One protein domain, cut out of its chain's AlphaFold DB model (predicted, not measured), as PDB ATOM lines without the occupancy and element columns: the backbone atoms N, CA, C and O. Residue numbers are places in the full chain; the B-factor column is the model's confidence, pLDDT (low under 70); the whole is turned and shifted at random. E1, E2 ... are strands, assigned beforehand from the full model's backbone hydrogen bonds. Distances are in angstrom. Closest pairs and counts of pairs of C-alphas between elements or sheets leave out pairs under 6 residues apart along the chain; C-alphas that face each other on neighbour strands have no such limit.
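AT A GLANCE: This is residues 216 to 263 of the 263 residues of an uncharacterized protein of Terribacillus aidingensis (UniProt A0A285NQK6). A single small sheet of four strands, strongly twisted and curled like part of a barrel, has the long strand E3 as its spine: the first part of E3 pairs with E1 and its last part with E4, while E2 lies beyond E1. Two loops, residues 221 to 229 and residues 247 to 258, lie toward opposite ends of the longest axis, and no named helix covers the sheet. The printed part has 48 residues, with strands E1, E2, E3 and E4 in that order along it; the sheet is mixed, in the order E2, E1, E3, E4, and the class is all strand, though under half of the residues, 20 of 48, are in named elements. The whole is only just loose, close to compact, with a radius of gyration of the C-alphas of 11.8 A, and spans 31 by 22 by 20 A.

IN THESE COORDINATES: E1, residues 216 to 220, begins at C-alpha 216 at (201.638, 233.076, 272.906) and is 13.3 A long from first to last C-alpha. E2, residues 230 to 233, is 10.1 A long. E3, residues 240 to 246, is the longest strand, 19.3 A from C-alpha 240 at (209.033, 227.868, 278.047) to C-alpha 246 at (190.375, 232.855, 278.760). E4, residues 259 to 262, is 9.6 A long and ends at C-alpha 262 at (197.038, 224.961, 277.547).

HOW THE PARTS SIT: E1 and E2 are parallel neighbours, their directions 30 degrees apart; the C-alphas of Phe 218 and Trp 231 face each other at 4.8 A, and N 232 and O 218, 2.9 A apart, are within hydrogen-bond range. E1 and E3 are antiparallel at 126 degrees; C-alphas 216 and 243 face each other at 4.7 A, and N 217 and O 242 are within hydrogen-bond range at 2.9 A. E3 and E4 form a hairpin, antiparallel at 127 degrees; C-alphas 244 and 261 face each other at 4.7 A, and N 260 and O 245 are within hydrogen-bond range at 2.9 A. The pairing is staggered: E3 pairs with E1 over residues 240 to 243 and with E4 over residues 243 to 246. E2 and E4 are the edge strands. E4 is apart from E1 and E2, and E2 is apart from E3.

THE WHOLE: The two C-alphas farthest apart, those of Asn 226 and Glu 252, are 32.4 A apart. The printed part has no cut and ends at residue 263, the chain's last residue. The links E1 to E2 and E2 to E3 are short; the link E3 to E4, 12 residues, is long. The mean pLDDT of the printed part is 76.8, with 12 residues under 70: residues 226 to 227, 245, 248, 254 to 257 and 260 to 263.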
ATOM      1  N   ASP A 216     200.321 233.608 272.559       78.38
ATOM      2  CA  ASP A 216     201.638 233.076 272.906       78.38
ATOM      3  C   ASP A 216     202.248 233.928 274.030       78.38
ATOM      4  O   ASP A 216     202.388 235.151 273.915       78.38
ATOM      5  N   VAL A 217     202.608 233.277 275.134       84.31
ATOM      6  CA  VAL A 217     203.237 233.906 276.297       84.31
ATOM      7  C   VAL A 217     204.535 233.203 276.649       84.31
ATOM      8  O   VAL A 217     204.662 231.979 276.560       84.31
ATOM      9  N   PHE A 218     205.512 233.996 277.074       86.06
ATOM     10  CA  PHE A 218     206.786 233.487 277.557       86.06
ATOM     11  C   PHE A 218     206.758 233.388 279.081       86.06
ATOM     12  O   PHE A 218     206.557 234.391 279.769       86.06
ATOM     13  N   VAL A 219     206.960 232.187 279.619       86.75
ATOM     14  CA  VAL A 219     206.918 231.921 281.061       86.75
ATOM     15  C   VAL A 219     208.339 231.727 281.574       86.75
ATOM     16  O   VAL A 219     209.047 230.829 281.125       86.75
ATOM     17  N   SER A 220     208.766 232.573 282.514       86.50
ATOM     18  CA  SER A 220     210.122 232.532 283.080       86.50
ATOM     19  C   SER A 220     210.165 233.134 284.490       86.50
ATOM     20  O   SER A 220     209.470 234.129 284.731       86.50
ATOM     21  N   PRO A 221     211.008 232.617 285.410       87.56
ATOM     22  CA  PRO A 221     211.206 233.222 286.729       87.56
ATOM     23  C   PRO A 221     211.914 234.586 286.658       87.56
ATOM     24  O   PRO A 221     211.734 235.423 287.549       87.56
ATOM     25  N   ILE A 222     212.687 234.821 285.589       86.12
ATOM     26  CA  ILE A 222     213.499 236.023 285.356       86.12
ATOM     27  C   ILE A 222     212.960 236.782 284.139       86.12
ATOM     28  O   ILE A 222     212.616 236.168 283.125       86.12
ATOM     29  N   ALA A 223     212.908 238.114 284.244       84.06
ATOM     30  CA  ALA A 223     212.489 238.992 283.156       84.06
ATOM     31  C   ALA A 223     213.416 238.818 281.941       84.06
ATOM     32  O   ALA A 223     214.630 238.991 282.077       84.06
ATOM     33  N   PRO A 224     212.882 238.478 280.760       81.88
ATOM     34  CA  PRO A 224     213.699 238.337 279.567       81.88
ATOM     35  C   PRO A 224     214.190 239.699 279.067       81.88
ATOM     36  O   PRO A 224     213.468 240.698 279.103       81.88
ATOM     37  N   VAL A 225     215.415 239.730 278.543       75.62
ATOM     38  CA  VAL A 225     215.956 240.909 277.864       75.62
ATOM     39  C   VAL A 225     215.407 240.909 276.436       75.62
ATOM     40  O   VAL A 225     215.832 240.103 275.617       75.62
ATOM     41  N   ASN A 226     214.453 241.800 276.156       63.25
ATOM     42  CA  ASN A 226     213.855 242.033 274.833       63.25
ATOM     43  C   ASN A 226     213.190 240.806 274.186       63.25
ATOM     44  O   ASN A 226     213.709 240.220 273.237       63.25
ATOM     45  N   VAL A 227     211.978 240.480 274.634       67.62
ATOM     46  CA  VAL A 227     211.067 239.594 273.891       67.62
ATOM     47  C   VAL A 227     209.928 240.409 273.294       67.62
ATOM     48  O   VAL A 227     209.403 241.313 273.937       67.62
ATOM     49  N   ASN A 228     209.510 240.064 272.076       72.88
ATOM     50  CA  ASN A 228     208.317 240.632 271.441       72.88
ATOM     51  C   ASN A 228     207.038 239.873 271.857       72.88
ATOM     52  O   ASN A 228     206.137 239.664 271.052       72.88
ATOM     53  N   LEU A 229     207.007 239.371 273.097       74.88
ATOM     54  CA  LEU A 229     205.957 238.514 273.647       74.88
ATOM     55  C   LEU A 229     205.574 238.992 275.047       74.88
ATOM     56  O   LEU A 229     206.392 239.563 275.770       74.88
ATOM     57  N   VAL A 230     204.338 238.708 275.456       81.19
ATOM     58  CA  VAL A 230     203.903 238.946 276.836       81.19
ATOM     59  C   VAL A 230     204.645 237.970 277.758       81.19
ATOM     60  O   VAL A 230     204.564 236.752 277.587       81.19
ATOM     61  N   TRP A 231     205.387 238.508 278.729       86.44
ATOM     62  CA  TRP A 231     206.110 237.725 279.732       86.44
ATOM     63  C   TRP A 231     205.262 237.523 280.990       86.44
ATOM     64  O   TRP A 231     204.715 238.476 281.545       86.44
ATOM     65  N   ILE A 232     205.200 236.279 281.465       84.06
ATOM     66  CA  ILE A 232     204.577 235.909 282.735       84.06
ATOM     67  C   ILE A 232     205.659 235.408 283.690       84.06
ATOM     68  O   ILE A 232     206.376 234.442 283.405       84.06
ATOM     69  N   ARG A 233     205.745 236.042 284.864       84.81
ATOM     70  CA  ARG A 233     206.642 235.606 285.933       84.81
ATOM     71  C   ARG A 233     206.053 234.399 286.657       84.81
ATOM     72  O   ARG A 233     205.042 234.523 287.344       84.81
ATOM     73  N   LYS A 234     206.710 233.247 286.543       84.19
ATOM     74  CA  LYS A 234     206.357 232.016 287.261       84.19
ATOM     75  C   LYS A 234     207.633 231.287 287.659       84.19
ATOM     76  O   LYS A 234     208.580 231.264 286.879       84.19
ATOM     77  N   ASP A 235     207.650 230.707 288.853       86.88
ATOM     78  CA  ASP A 235     208.777 229.894 289.307       86.88
ATOM     79  C   ASP A 235     208.741 228.532 288.600       86.88
ATOM     80  O   ASP A 235     207.899 227.679 288.890       86.88
ATOM     81  N   VAL A 236     209.573 228.386 287.570       84.12
ATOM     82  CA  VAL A 236     209.649 227.202 286.709       84.12
ATOM     83  C   VAL A 236     211.111 226.824 286.518       84.12
ATOM     84  O   VAL A 236     211.975 227.695 286.452       84.12
ATOM     85  N   LYS A 237     211.384 225.517 286.429       85.62
ATOM     86  CA  LYS A 237     212.752 224.988 286.332       85.62
ATOM     87  C   LYS A 237     213.466 225.440 285.052       85.62
ATOM     88  O   LYS A 237     214.646 225.745 285.106       85.62
ATOM     89  N   GLU A 238     212.741 225.488 283.937       85.50
ATOM     90  CA  GLU A 238     213.232 225.944 282.633       85.50
ATOM     91  C   GLU A 238     212.180 226.870 282.002       85.50
ATOM     92  O   GLU A 238     210.988 226.546 282.075       85.50
ATOM     93  N   PRO A 239     212.567 228.008 281.397       86.75
ATOM     94  CA  PRO A 239     211.642 228.865 280.663       86.75
ATOM     95  C   PRO A 239     211.007 228.153 279.468       86.75
ATOM     96  O   PRO A 239     211.664 227.377 278.775       86.75
ATOM     97  N   TYR A 240     209.743 228.459 279.181       84.62
ATOM     98  CA  TYR A 240     209.033 227.868 278.047       84.62
ATOM     99  C   TYR A 240     208.020 228.829 277.423       84.62
ATOM    100  O   TYR A 240     207.534 229.770 278.057       84.62
ATOM    101  N   LEU A 241     207.704 228.573 276.154       83.06
ATOM    102  CA  LEU A 241     206.583 229.193 275.459       83.06
ATOM    103  C   LEU A 241     205.330 228.366 275.718       83.06
ATOM    104  O   LEU A 241     205.350 227.141 275.593       83.06
ATOM    105  N   THR A 242     204.238 229.030 276.069       80.62
ATOM    106  CA  THR A 242     202.927 228.388 276.164       80.62
ATOM    107  C   THR A 242     201.853 229.296 275.601       80.62
ATOM    108  O   THR A 242     202.056 230.492 275.402       80.62
ATOM    109  N   ARG A 243     200.699 228.699 275.332       78.50
ATOM    110  CA  ARG A 243     199.521 229.375 274.824       78.50
ATOM    111  C   ARG A 243     198.503 229.488 275.936       78.50
ATOM    112  O   ARG A 243     198.172 228.495 276.582       78.50
ATOM    113  N   ILE A 244     197.985 230.692 276.126       77.44
ATOM    114  CA  ILE A 244     196.926 230.956 277.097       77.44
ATOM    115  C   ILE A 244     195.597 231.228 276.401       77.44
ATOM    116  O   ILE A 244     195.539 231.789 275.304       77.44
ATOM    117  N   THR A 245     194.521 230.835 277.072       69.31
ATOM    118  CA  THR A 245     193.143 231.175 276.709       69.31
ATOM    119  C   THR A 245     192.426 231.805 277.902       69.31
ATOM    120  O   THR A 245     192.924 231.766 279.030       69.31
ATOM    121  N   LYS A 246     191.249 232.391 277.676       70.94
ATOM    122  CA  LYS A 246     190.375 232.855 278.760       70.94
ATOM    123  C   LYS A 246     190.001 231.659 279.641       70.94
ATOM    124  O   LYS A 246     189.482 230.673 279.126       70.94
ATOM    125  N   SER A 247     190.250 231.749 280.948       72.44
ATOM    126  CA  SER A 247     189.890 230.664 281.866       72.44
ATOM    127  C   SER A 247     188.360 230.567 282.031       72.44
ATOM    128  O   SER A 247     187.638 231.572 281.979       72.44
ATOM    129  N   SER A 248     187.857 229.346 282.222       69.56
ATOM    130  CA  SER A 248     186.442 229.062 282.504       69.56
ATOM    131  C   SER A 248     186.057 229.299 283.974       69.56
ATOM    132  O   SER A 248     184.870 229.382 284.294       69.56
ATOM    133  N   THR A 249     187.042 229.469 284.862       74.00
ATOM    134  CA  THR A 249     186.864 229.688 286.303       74.00
ATOM    135  C   THR A 249     187.353 231.085 286.718       74.00
ATOM    136  O   THR A 249     188.497 231.448 286.427       74.00
ATOM    137  N   PRO A 250     186.514 231.908 287.380       73.81
ATOM    138  CA  PRO A 250     186.919 233.238 287.832       73.81
ATOM    139  C   PRO A 250     187.900 233.156 289.020       73.81
ATOM    140  O   PRO A 250     187.826 232.209 289.804       73.81
ATOM    141  N   PRO A 251     188.796 234.144 289.196       74.69
ATOM    142  CA  PRO A 251     189.726 234.175 290.316       74.69
ATOM    143  C   PRO A 251     189.004 234.603 291.601       74.69
ATOM    144  O   PRO A 251     188.064 235.398 291.565       74.69
ATOM    145  N   GLU A 252     189.466 234.101 292.750       72.81
ATOM    146  CA  GLU A 252     188.918 234.472 294.066       72.81
ATOM    147  C   GLU A 252     189.063 235.979 294.348       72.81
ATOM    148  O   GLU A 252     188.173 236.598 294.935       72.81
ATOM    149  N   ASP A 253     190.150 236.595 293.867       76.56
ATOM    150  CA  ASP A 253     190.346 238.045 293.878       76.56
ATOM    151  C   ASP A 253     189.858 238.673 292.564       76.56
ATOM    152  O   ASP A 253     190.445 238.492 291.494       76.56
ATOM    153  N   LYS A 254     188.802 239.486 292.662       68.81
ATOM    154  CA  LYS A 254     188.169 240.186 291.533       68.81
ATOM    155  C   LYS A 254     189.059 241.242 290.862       68.81
ATOM    156  O   LYS A 254     188.649 241.805 289.849       68.81
ATOM    157  N   ARG A 255     190.236 241.555 291.414       66.88
ATOM    158  CA  ARG A 255     191.223 242.466 290.805       66.88
ATOM    159  C   ARG A 255     192.179 241.758 289.840       66.88
ATOM    160  O   ARG A 255     192.974 242.432 289.189       66.88
ATOM    161  N   LEU A 256     192.124 240.429 289.755       63.03
ATOM    162  CA  LEU A 256     192.998 239.622 288.905       63.03
ATOM    163  C   LEU A 256     192.315 239.231 287.586       63.03
ATOM    164  O   LEU A 256     191.096 239.085 287.507       63.03
ATOM    165  N   ILE A 257     193.125 239.029 286.543       65.31
ATOM    166  CA  ILE A 257     192.697 238.471 285.252       65.31
ATOM    167  C   ILE A 257     192.917 236.952 285.297       65.31
ATOM    168  O   ILE A 257     193.961 236.505 285.771       65.31
ATOM    169  N   TRP A 258     191.962 236.153 284.805       72.12
ATOM    170  CA  TRP A 258     192.044 234.686 284.804       72.12
ATOM    171  C   TRP A 258     192.283 234.135 283.397       72.12
ATOM    172  O   TRP A 258     191.491 234.318 282.469       72.12
ATOM    173  N   LEU A 259     193.404 233.438 283.249       70.75
ATOM    174  CA  LEU A 259     193.867 232.848 281.999       70.75
ATOM    175  C   LEU A 259     194.288 231.407 282.289       70.75
ATOM    176  O   LEU A 259     194.916 231.146 283.314       70.75
ATOM    177  N   GLU A 260     193.923 230.477 281.414       68.94
ATOM    178  CA  GLU A 260     194.264 229.061 281.552       68.94
ATOM    179  C   GLU A 260     195.389 228.708 280.579       68.94
ATOM    180  O   GLU A 260     195.334 229.051 279.394       68.94
ATOM    181  N   SER A 261     196.434 228.061 281.101       65.25
ATOM    182  CA  SER A 261     197.542 227.537 280.301       65.25
ATOM    183  C   SER A 261     197.083 226.266 279.609       65.25
ATOM    184  O   SER A 261     196.576 225.357 280.262       65.25
ATOM    185  N   ILE A 262     197.312 226.177 278.306       63.69
ATOM    186  CA  ILE A 262     197.038 224.961 277.547       63.69
ATOM    187  C   ILE A 262     198.356 224.189 277.476       63.69
ATOM    188  O   ILE A 262     199.310 224.675 276.866       63.69
ATOM    189  N   ASN A 263     198.425 223.047 278.165       56.78
ATOM    190  CA  ASN A 263     199.536 222.099 278.016       56.78
ATOM    191  C   ASN A 263     199.501 221.424 276.644       56.78
ATOM    192  O   ASN A 263     198.382 221.156 276.147       56.78
TER     193      ASN A 263